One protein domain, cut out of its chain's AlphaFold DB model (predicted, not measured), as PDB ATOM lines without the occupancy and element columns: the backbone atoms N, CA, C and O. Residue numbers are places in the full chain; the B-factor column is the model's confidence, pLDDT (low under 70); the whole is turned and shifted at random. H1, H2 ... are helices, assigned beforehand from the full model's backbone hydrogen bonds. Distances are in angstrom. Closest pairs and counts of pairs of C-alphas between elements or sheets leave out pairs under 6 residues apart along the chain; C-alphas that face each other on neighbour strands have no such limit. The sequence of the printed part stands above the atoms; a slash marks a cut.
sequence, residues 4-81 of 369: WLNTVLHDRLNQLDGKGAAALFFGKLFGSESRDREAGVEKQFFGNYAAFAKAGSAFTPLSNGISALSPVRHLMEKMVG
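Overview. This is residues 4 to 81 of the 369 residues of the protein "(4Fe-4S)-binding protein" of Bacteroidetes bacterium (UniProt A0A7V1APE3). Four helices, H3, H4, H5 and H6, follow one another round an open four-sided frame with an empty middle, the end of H6 coming back to H3. H2 packs side by side with H3 at that end of the frame, and H1 reaches away beyond it as an arm, its residues 4 to 9 sticking out. The 78 printed residues hold six named helices, H1 to H6 in chain order, and no named strand; the class is all helix. The whole is loose, with a radius of gyration of the C-alphas of 14.5 A, and spans 47 by 23 by 21 A, the arm adding to the length.

Arrangement. H1, residues 4 to 15, touches no helix. H2, residues 21 to 29, is apart from H1. H3, residues 41 to 47, touches H2 at a shallow tilt of 24 degrees, the same way; their closest C-alphas, those of Ala 23 and Val 41, are 5.0 A apart. H4, residues 49 to 58, is close to H3 but not clearly touching, about perpendicular at 83 degrees, with the closest C-alphas, of Phe 45 and Phe 52, 7.9 A apart. H5, residues 62 to 68, touches H4 only at the corner, and only just, with 3 pairs of C-alphas within 8 A; the closest, of Gly 56 and Ser 63, are 5.5 A apart, and the two run opposite ways at a steep tilt of 58 degrees. H6, residues 70 to 80, is close to H5 but not clearly touching, about perpendicular at 87 degrees, with the closest C-alphas, of Ser 67 and Arg 73, 6.6 A apart. H6 touches H3, about perpendicular at 87 degrees, where the closest C-alphas, of Glu 42 and Val 80, are 4.4 A apart. H4 and H6 are apart. In H1, H2, H3, H4, H5 and H6 every O i to N i+4 pair is within hydrogen-bond range.

Along the chain. H1 begins at C-alpha 4 at (167.642, 114.481, 188.723) and is 16.0 A long from first to last C-alpha. H2 measures 12.2 A and H3 9.7 A, the latter from C-alpha 41 at (162.781, 139.260, 192.979). H4 measures 14.1 A, H5 10.0 A and H6 15.2 A, ending at C-alpha 80 at (161.514, 142.168, 198.142).

Size, cuts and confidence. The two C-alphas farthest apart, those of Trp 4 and Pro 61, are 47.3 A apart. Without the stretches that stand free, residues 4 to 9, 57 to 62 and 68 to 75, the body spans 37 by 23 by 18 A. The printed part has no cut. The link from H2 to H3, of 11 residues, is long; the other links are tight. The mean pLDDT of the printed part is 79.6; residues 4 to 24 and residue 27 are under 70, and H1 has a mean of 55.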
ATOM      1  N   TRP A   4     168.987 114.106 189.174       49.31
ATOM      2  CA  TRP A   4     167.642 114.481 188.723       49.31
ATOM      3  C   TRP A   4     166.786 115.093 189.848       49.31
ATOM      4  O   TRP A   4     166.034 116.029 189.590       49.31
ATOM      5  N   LEU A   5     166.912 114.620 191.094       44.31
ATOM      6  CA  LEU A   5     166.139 115.137 192.227       44.31
ATOM      7  C   LEU A   5     166.579 116.558 192.600       44.31
ATOM      8  O   LEU A   5     165.735 117.392 192.917       44.31
ATOM      9  N   ASN A   6     167.880 116.848 192.504       53.69
ATOM     10  CA  ASN A   6     168.420 118.189 192.726       53.69
ATOM     11  C   ASN A   6     167.936 119.168 191.650       53.69
ATOM     12  O   ASN A   6     167.520 120.272 191.992       53.69
ATOM     13  N   THR A   7     167.908 118.750 190.378       57.50
ATOM     14  CA  THR A   7     167.348 119.556 189.282       57.50
ATOM     15  C   THR A   7     165.855 119.801 189.477       57.50
ATOM     16  O   THR A   7     165.412 120.938 189.414       57.50
ATOM     17  N   VAL A   8     165.078 118.766 189.816       57.66
ATOM     18  CA  VAL A   8     163.630 118.898 190.035       57.66
ATOM     19  C   VAL A   8     163.314 119.772 191.249       57.66
ATOM     20  O   VAL A   8     162.405 120.590 191.179       57.66
ATOM     21  N   LEU A   9     164.050 119.646 192.359       56.00
ATOM     22  CA  LEU A   9     163.877 120.519 193.525       56.00
ATOM     23  C   LEU A   9     164.283 121.963 193.218       56.00
ATOM     24  O   LEU A   9     163.582 122.881 193.633       56.00
ATOM     25  N   HIS A  10     165.373 122.168 192.478       59.09
ATOM     26  CA  HIS A  10     165.833 123.487 192.045       59.09
ATOM     27  C   HIS A  10     164.818 124.170 191.122       59.09
ATOM     28  O   HIS A  10     164.396 125.294 191.403       59.09
ATOM     29  N   ASP A  11     164.357 123.461 190.091       57.28
ATOM     30  CA  ASP A  11     163.339 123.933 189.156       57.28
ATOM     31  C   ASP A  11     162.044 124.252 189.897       57.28
ATOM     32  O   ASP A  11     161.465 125.313 189.697       57.28
ATOM     33  N   ARG A  12     161.612 123.396 190.828       57.56
ATOM     34  CA  ARG A  12     160.402 123.644 191.620       57.56
ATOM     35  C   ARG A  12     160.571 124.866 192.524       57.56
ATOM     36  O   ARG A  12     159.691 125.714 192.549       57.56
ATOM     37  N   LEU A  13     161.697 125.004 193.221       58.78
ATOM     38  CA  LEU A  13     161.953 126.148 194.103       58.78
ATOM     39  C   LEU A  13     162.047 127.470 193.335       58.78
ATOM     40  O   LEU A  13     161.585 128.482 193.851       58.78
ATOM     41  N   ASN A  14     162.625 127.489 192.134       55.53
ATOM     42  CA  ASN A  14     162.769 128.716 191.346       55.53
ATOM     43  C   ASN A  14     161.550 129.030 190.469       55.53
ATOM     44  O   ASN A  14     161.280 130.202 190.230       55.53
ATOM     45  N   GLN A  15     160.765 128.029 190.056       54.00
ATOM     46  CA  GLN A  15     159.521 128.234 189.302       54.00
ATOM     47  C   GLN A  15     158.326 128.616 190.190       54.00
ATOM     48  O   GLN A  15     157.398 129.256 189.697       54.00
ATOM     49  N   LEU A  16     158.336 128.259 191.483       49.69
ATOM     50  CA  LEU A  16     157.258 128.600 192.424       49.69
ATOM     51  C   LEU A  16     157.170 130.108 192.743       49.69
ATOM     52  O   LEU A  16     156.083 130.573 193.072       49.69
ATOM     53  N   ASP A  17     158.251 130.882 192.570       51.88
ATOM     54  CA  ASP A  17     158.294 132.325 192.892       51.88
ATOM     55  C   ASP A  17     157.918 133.259 191.719       51.88
ATOM     56  O   ASP A  17     158.069 134.479 191.809       51.88
ATOM     57  N   GLY A  18     157.381 132.711 190.626       47.56
ATOM     58  CA  GLY A  18     156.799 133.485 189.529       47.56
ATOM     59  C   GLY A  18     157.808 134.003 188.494       47.56
ATOM     60  O   GLY A  18     158.750 134.739 188.780       47.56
ATOM     61  N   LYS A  19     157.543 133.675 187.225       53.06
ATOM     62  CA  LYS A  19     158.283 134.170 186.054       53.06
ATOM     63  C   LYS A  19     157.868 135.611 185.739       53.06
ATOM     64  O   LYS A  19     156.940 135.842 184.970       53.06
ATOM     65  N   GLY A  20     158.530 136.591 186.350       62.22
ATOM     66  CA  GLY A  20     158.285 138.015 186.092       62.22
ATOM     67  C   GLY A  20     159.384 138.663 185.247       62.22
ATOM     68  O   GLY A  20     160.568 138.455 185.504       62.22
ATOM     69  N   ALA A  21     159.021 139.534 184.297       66.75
ATOM     70  CA  ALA A  21     159.987 140.350 183.542       66.75
ATOM     71  C   ALA A  21     160.927 141.160 184.464       66.75
ATOM     72  O   ALA A  21     162.097 141.365 184.143       66.75
ATOM     73  N   ALA A  22     160.435 141.555 185.646       67.50
ATOM     74  CA  ALA A  22     161.229 142.197 186.687       67.50
ATOM     75  C   ALA A  22     162.339 141.281 187.238       67.50
ATOM     76  O   ALA A  22     163.477 141.720 187.344       67.50
ATOM     77  N   ALA A  23     162.055 140.008 187.529       67.62
ATOM     78  CA  ALA A  23     163.060 139.060 188.020       67.62
ATOM     79  C   ALA A  23     164.182 138.845 186.991       67.62
ATOM     80  O   ALA A  23     165.359 138.976 187.323       67.62
ATOM     81  N   LEU A  24     163.816 138.654 185.718       69.38
ATOM     82  CA  LEU A  24     164.771 138.529 184.611       69.38
ATOM     83  C   LEU A  24     165.630 139.789 184.440       69.38
ATOM     84  O   LEU A  24     166.843 139.692 184.229       69.38
ATOM     85  N   PHE A  25     165.019 140.973 184.546       74.50
ATOM     86  CA  PHE A  25     165.731 142.248 184.495       74.50
ATOM     87  C   PHE A  25     166.730 142.382 185.652       74.50
ATOM     88  O   PHE A  25     167.902 142.668 185.408       74.50
ATOM     89  N   PHE A  26     166.301 142.110 186.889       70.75
ATOM     90  CA  PHE A  26     167.160 142.139 188.076       70.75
ATOM     91  C   PHE A  26     168.308 141.129 187.959       70.75
ATOM     92  O   PHE A  26     169.469 141.496 188.131       70.75
ATOM     93  N   GLY A  27     168.018 139.882 187.584       67.56
ATOM     94  CA  GLY A  27     169.037 138.853 187.396       67.56
ATOM     95  C   GLY A  27     170.066 139.238 186.330       67.56
ATOM     96  O   GLY A  27     171.264 139.043 186.529       67.56
ATOM     97  N   LYS A  28     169.647 139.856 185.218       72.31
ATOM     98  CA  LYS A  28     170.579 140.365 184.197       72.31
ATOM     99  C   LYS A  28     171.416 141.535 184.722       72.31
ATOM    100  O   LYS A  28     172.627 141.545 184.512       72.31
ATOM    101  N   LEU A  29     170.790 142.491 185.411       79.44
ATOM    102  CA  LEU A  29     171.446 143.680 185.959       79.44
ATOM    103  C   LEU A  29     172.534 143.323 186.980       79.44
ATOM    104  O   LEU A  29     173.612 143.912 186.969       79.44
ATOM    105  N   PHE A  30     172.270 142.334 187.834       79.88
ATOM    106  CA  PHE A  30     173.184 141.918 188.899       79.88
ATOM    107  C   PHE A  30     174.074 140.723 188.529       79.88
ATOM    108  O   PHE A  30     174.844 140.219 189.356       79.88
ATOM    109  N   GLY A  31     174.017 140.309 187.262       79.62
ATOM    110  CA  GLY A  31     174.912 139.320 186.680       79.62
ATOM    111  C   GLY A  31     174.655 137.889 187.145       79.62
ATOM    112  O   GLY A  31     175.611 137.121 187.208       79.62
ATOM    113  N   SER A  32     173.424 137.519 187.485       83.25
ATOM    114  CA  SER A  32     173.041 136.131 187.775       83.25
ATOM    115  C   SER A  32     173.130 135.248 186.525       83.25
ATOM    116  O   SER A  32     172.933 135.720 185.392       83.25
ATOM    117  N   GLU A  33     173.450 133.972 186.742       87.12
ATOM    118  CA  GLU A  33     173.529 132.961 185.681       87.12
ATOM    119  C   GLU A  33     172.166 132.681 185.060       87.12
ATOM    120  O   GLU A  33     171.133 132.936 185.673       87.12
ATOM    121  N   SER A  34     172.162 132.214 183.810       79.44
ATOM    122  CA  SER A  34     170.951 132.149 182.985       79.44
ATOM    123  C   SER A  34     169.809 131.379 183.649       79.44
ATOM    124  O   SER A  34     168.690 131.889 183.622       79.44
ATOM    125  N   ARG A  35     170.075 130.233 184.298       78.44
ATOM    126  CA  ARG A  35     169.031 129.468 185.002       78.44
ATOM    127  C   ARG A  35     168.587 130.105 186.313       78.44
ATOM    128  O   ARG A  35     167.430 129.988 186.699       78.44
ATOM    129  N   ASP A  36     169.468 130.860 186.959       85.12
ATOM    130  CA  ASP A  36     169.148 131.561 188.202       85.12
ATOM    131  C   ASP A  36     168.420 132.891 187.978       85.12
ATOM    132  O   ASP A  36     167.890 133.453 188.933       85.12
ATOM    133  N   ARG A  37     168.369 133.428 186.750       82.00
ATOM    134  CA  ARG A  37     167.641 134.679 186.438       82.00
ATOM    135  C   ARG A  37     166.132 134.558 186.615       82.00
ATOM    136  O   ARG A  37     165.466 135.577 186.766       82.00
ATOM    137  N   GLU A  38     165.606 133.338 186.576       77.56
ATOM    138  CA  GLU A  38     164.182 133.075 186.793       77.56
ATOM    139  C   GLU A  38     163.796 133.108 188.277       77.56
ATOM    140  O   GLU A  38     162.611 133.199 188.581       77.56
ATOM    141  N   ALA A  39     164.769 133.077 189.199       82.69
ATOM    142  CA  ALA A  39     164.481 133.175 190.623       82.69
ATOM    143  C   ALA A  39     163.766 134.498 190.941       82.69
ATOM    144  O   ALA A  39     164.142 135.549 190.410       82.69
ATOM    145  N   GLY A  40     162.767 134.440 191.826       84.12
ATOM    146  CA  GLY A  40     161.941 135.587 192.200       84.12
ATOM    147  C   GLY A  40     162.743 136.793 192.701       84.12
ATOM    148  O   GLY A  40     163.892 136.676 193.134       84.12
ATOM    149  N   VAL A  41     162.124 137.975 192.664       86.69
ATOM    150  CA  VAL A  41     162.781 139.260 192.979       86.69
ATOM    151  C   VAL A  41     163.428 139.261 194.371       86.69
ATOM    152  O   VAL A  41     164.541 139.763 194.519       86.69
ATOM    153  N   GLU A  42     162.791 138.645 195.370       89.38
ATOM    154  CA  GLU A  42     163.369 138.453 196.708       89.38
ATOM    155  C   GLU A  42     164.707 137.694 196.650       89.38
ATOM    156  O   GLU A  42     165.722 138.156 197.180       89.38
ATOM    157  N   LYS A  43     164.743 136.542 195.967       90.00
ATOM    158  CA  LYS A  43     165.968 135.749 195.805       90.00
ATOM    159  C   LYS A  43     167.032 136.525 195.040       90.00
ATOM    160  O   LYS A  43     168.192 136.489 195.439       90.00
ATOM    161  N   GLN A  44     166.656 137.275 194.001       90.38
ATOM    162  CA  GLN A  44     167.600 138.138 193.280       90.38
ATOM    163  C   GLN A  44     168.196 139.213 194.188       90.38
ATOM    164  O   GLN A  44     169.395 139.482 194.108       90.38
ATOM    165  N   PHE A  45     167.378 139.816 195.050       91.19
ATOM    166  CA  PHE A  45     167.814 140.840 195.989       91.19
ATOM    167  C   PHE A  45     168.844 140.279 196.979       91.19
ATOM    168  O   PHE A  45     169.978 140.762 197.043       91.19
ATOM    169  N   PHE A  46     168.500 139.203 197.692       91.88
ATOM    170  CA  PHE A  46     169.397 138.607 198.684       91.88
ATOM    171  C   PHE A  46     170.596 137.893 198.048       91.88
ATOM    172  O   PHE A  46     171.721 138.034 198.520       91.88
ATOM    173  N   GLY A  47     170.404 137.168 196.944       92.25
ATOM    174  CA  GLY A  47     171.452 136.400 196.266       92.25
ATOM    175  C   GLY A  47     172.521 137.263 195.590       92.25
ATOM    176  O   GLY A  47     173.659 136.823 195.392       92.25
ATOM    177  N   ASN A  48     172.192 138.520 195.283       92.44
ATOM    178  CA  ASN A  48     173.107 139.497 194.698       92.44
ATOM    179  C   ASN A  48     173.481 140.636 195.660       92.44
ATOM    180  O   ASN A  48     173.899 141.706 195.212       92.44
ATOM    181  N   TYR A  49     173.398 140.396 196.973       91.81
ATOM    182  CA  TYR A  49     173.644 141.398 198.016       91.81
ATOM    183  C   TYR A  49     174.934 142.217 197.832       91.81
ATOM    184  O   TYR A  49     174.935 143.412 198.098       91.81
ATOM    185  N   ALA A  50     176.009 141.625 197.299       91.19
ATOM    186  CA  ALA A  50     177.265 142.324 197.010       91.19
ATOM    187  C   ALA A  50     177.083 143.609 196.174       91.19
ATOM    188  O   ALA A  50     177.713 144.631 196.453       91.19
ATOM    189  N   ALA A  51     176.205 143.580 195.165       90.06
ATOM    190  CA  ALA A  51     175.933 144.742 194.323       90.06
ATOM    191  C   ALA A  51     175.193 145.840 195.103       90.06
ATOM    192  O   ALA A  51     175.560 147.015 195.022       90.06
ATOM    193  N   PHE A  52     174.210 145.445 195.914       88.56
ATOM    194  CA  PHE A  52     173.470 146.351 196.789       88.56
ATOM    195  C   PHE A  52     174.359 146.942 197.882       88.56
ATOM    196  O   PHE A  52     174.268 148.135 198.145       88.56
ATOM    197  N   ALA A  53     175.261 146.155 198.467       90.62
ATOM    198  CA  ALA A  53     176.192 146.624 199.484       90.62
ATOM    199  C   ALA A  53     177.189 147.645 198.925       90.62
ATOM    200  O   ALA A  53     177.427 148.689 199.536       90.62
ATOM    201  N   LYS A  54     177.707 147.397 197.714       91.00
ATOM    202  CA  LYS A  54     178.580 148.340 197.009       91.00
ATOM    203  C   LYS A  54     177.864 149.656 196.703       91.00
ATOM    204  O   LYS A  54     178.413 150.719 196.984       91.00
ATOM    205  N   ALA A  55     176.649 149.592 196.155       89.56
ATOM    206  CA  ALA A  55     175.850 150.782 195.869       89.56
ATOM    207  C   ALA A  55     175.468 151.521 197.163       89.56
ATOM    208  O   ALA A  55     175.709 152.718 197.292       89.56
ATOM    209  N   GLY A  56     174.951 150.802 198.157       88.94
ATOM    210  CA  GLY A  56     174.545 151.343 199.449       88.94
ATOM    211  C   GLY A  56     175.679 152.070 200.170       88.94
ATOM    212  O   GLY A  56     175.483 153.200 200.614       88.94
ATOM    213  N   SER A  57     176.880 151.486 200.212       89.62
ATOM    214  CA  SER A  57     178.063 152.125 200.805       89.62
ATOM    215  C   SER A  57     178.550 153.348 200.018       89.62
ATOM    216  O   SER A  57     179.006 154.325 200.617       89.62
ATOM    217  N   ALA A  58     178.422 153.348 198.686       89.69
ATOM    218  CA  ALA A  58     178.795 154.499 197.858       89.69
ATOM    219  C   ALA A  58     177.921 155.738 198.132       89.69
ATOM    220  O   ALA A  58     178.412 156.859 198.013       89.69
ATOM    221  N   PHE A  59     176.664 155.539 198.547       90.06
ATOM    222  CA  PHE A  59     175.702 156.607 198.844       90.06
ATOM    223  C   PHE A  59     175.482 156.864 200.351       90.06
ATOM    224  O   PHE A  59     174.544 157.564 200.731       90.06
ATOM    225  N   THR A  60     176.322 156.331 201.245       87.94
ATOM    226  CA  THR A  60     176.265 156.648 202.687       87.94
ATOM    227  C   THR A  60     176.594 158.137 202.937       87.94
ATOM    228  O   THR A  60     177.558 158.642 202.355       87.94
ATOM    229  N   PRO A  61     175.869 158.861 203.827       90.69
ATOM    230  CA  PRO A  61     174.875 158.375 204.799       90.69
ATOM    231  C   PRO A  61     173.430 158.297 204.291       90.69
ATOM    232  O   PRO A  61     172.570 157.793 205.011       90.69
ATOM    233  N   LEU A  62     173.154 158.766 203.072       92.62
ATOM    234  CA  LEU A  62     171.797 158.858 202.535       92.62
ATOM    235  C   LEU A  62     171.119 157.485 202.443       92.62
ATOM    236  O   LEU A  62     169.969 157.348 202.852       92.62
ATOM    237  N   SER A  63     171.843 156.466 201.973       90.88
ATOM    238  CA  SER A  63     171.348 155.084 201.886       90.88
ATOM    239  C   SER A  63     170.818 154.562 203.228       90.88
ATOM    240  O   SER A  63     169.681 154.099 203.289       90.88
ATOM    241  N   ASN A  64     171.597 154.716 204.303       92.19
ATOM    242  CA  ASN A  64     171.217 154.294 205.655       92.19
ATOM    243  C   ASN A  64     169.996 155.070 206.174       92.19
ATOM    244  O   ASN A  64     169.092 154.481 206.766       92.19
ATOM    245  N   GLY A  65     169.963 156.387 205.937       92.69
ATOM    246  CA  GLY A  65     168.855 157.248 206.355       92.69
ATOM    247  C   GLY A  65     167.544 156.866 205.672       92.69
ATOM    248  O   GLY A  65     166.539 156.656 206.347       92.69
ATOM    249  N   ILE A  66     167.566 156.698 204.345       91.12
ATOM    250  CA  ILE A  66     166.395 156.289 203.558       91.12
ATOM    251  C   ILE A  66     165.915 154.901 203.990       91.12
ATOM    252  O   ILE A  66     164.720 154.724 204.224       91.12
ATOM    253  N   SER A  67     166.818 153.929 204.161       89.31
ATOM    254  CA  SER A  67     166.436 152.565 204.558       89.31
ATOM    255  C   SER A  67     165.815 152.473 205.956       89.31
ATOM    256  O   SER A  67     165.109 151.513 206.249       89.31
ATOM    257  N   ALA A  68     166.050 153.461 206.827       90.25
ATOM    258  CA  ALA A  68     165.469 153.495 208.168       90.25
ATOM    259  C   ALA A  68     164.014 154.013 208.187       90.25
ATOM    260  O   ALA A  68     163.269 153.746 209.141       90.25
ATOM    261  N   LEU A  69     163.578 154.728 207.141       93.50
ATOM    262  CA  LEU A  69     162.242 155.321 207.073       93.50
ATOM    263  C   LEU A  69     161.155 154.240 207.045       93.50
ATOM    264  O   LEU A  69     161.209 153.295 206.259       93.50
ATOM    265  N   SER A  70     160.127 154.398 207.884       93.94
ATOM    266  CA  SER A  70     159.022 153.432 207.981       93.94
ATOM    267  C   SER A  70     158.333 153.164 206.629       93.94
ATOM    268  O   SER A  70     158.200 151.991 206.275       93.94
ATOM    269  N   PRO A  71     157.979 154.175 205.804       95.62
ATOM    270  CA  PRO A  71     157.368 153.919 204.496       95.62
ATOM    271  C   PRO A  71     158.261 153.100 203.558       95.62
ATOM    272  O   PRO A  71     157.771 152.229 202.843       95.62
ATOM    273  N   VAL A  72     159.576 153.339 203.596       93.56
ATOM    274  CA  VAL A  72     160.555 152.603 202.785       93.56
ATOM    275  C   VAL A  72     160.630 151.149 203.233       93.56
ATOM    276  O   VAL A  72     160.598 150.260 202.389       93.56
ATOM    277  N   ARG A  73     160.645 150.880 204.541       94.31
ATOM    278  CA  ARG A  73     160.657 149.507 205.073       94.31
ATOM    279  C   ARG A  73     159.406 148.716 204.687       94.31
ATOM    280  O   ARG A  73     159.528 147.585 204.234       94.31
ATOM    281  N   HIS A  74     158.222 149.324 204.760       94.75
ATOM    282  CA  HIS A  74     156.985 148.680 204.294       94.75
ATOM    283  C   HIS A  74     156.980 148.445 202.776       94.75
ATOM    284  O   HIS A  74     156.421 147.456 202.302       94.75
ATOM    285  N   LEU A  75     157.594 149.341 201.998       94.31
ATOM    286  CA  LEU A  75     157.765 149.143 200.561       94.31
ATOM    287  C   LEU A  75     158.732 147.988 200.267       94.31
ATOM    288  O   LEU A  75     158.419 147.143 199.432       94.31
ATOM    289  N   MET A  76     159.871 147.920 200.965       92.94
ATOM    290  CA  MET A  76     160.832 146.818 200.844       92.94
ATOM    291  C   MET A  76     160.202 145.478 201.226       92.94
ATOM    292  O   MET A  76     160.413 144.494 200.523       92.94
ATOM    293  N   GLU A  77     159.364 145.446 202.258       94.69
ATOM    294  CA  GLU A  77     158.599 144.250 202.604       94.69
ATOM    295  C   GLU A  77     157.705 143.790 201.453       94.69
ATOM    296  O   GLU A  77     157.727 142.623 201.075       94.69
ATOM    297  N   LYS A  78     156.947 144.712 200.848       92.62
ATOM    298  CA  LYS A  78     156.041 144.388 199.737       92.62
ATOM    299  C   LYS A  78     156.771 143.987 198.455       92.62
ATOM    300  O   LYS A  78     156.242 143.187 197.694       92.62
ATOM    301  N   MET A  79     157.930 144.584 198.178       89.94
ATOM    302  CA  MET A  79     158.642 144.400 196.909       89.94
ATOM    303  C   MET A  79     159.656 143.259 196.926       89.94
ATOM    304  O   MET A  79     159.836 142.593 195.909       89.94
ATOM    305  N   VAL A  80     160.372 143.090 198.037       90.56
ATOM    306  CA  VAL A  80     161.514 142.168 198.142       90.56
ATOM    307  C   VAL A  80     161.432 141.261 199.373       90.56
ATOM    308  O   VAL A  80     162.438 140.655 199.727       90.56
ATOM    309  N   GLY A  81     160.272 141.190 200.037       92.19
ATOM    310  CA  GLY A  81     160.011 140.254 201.137       92.19
ATOM    311  C   GLY A  81     160.773 140.545 202.430       92.19
ATOM    312  O   GLY A  81     160.858 139.698 203.311       92.19
TER     313      GLY A  81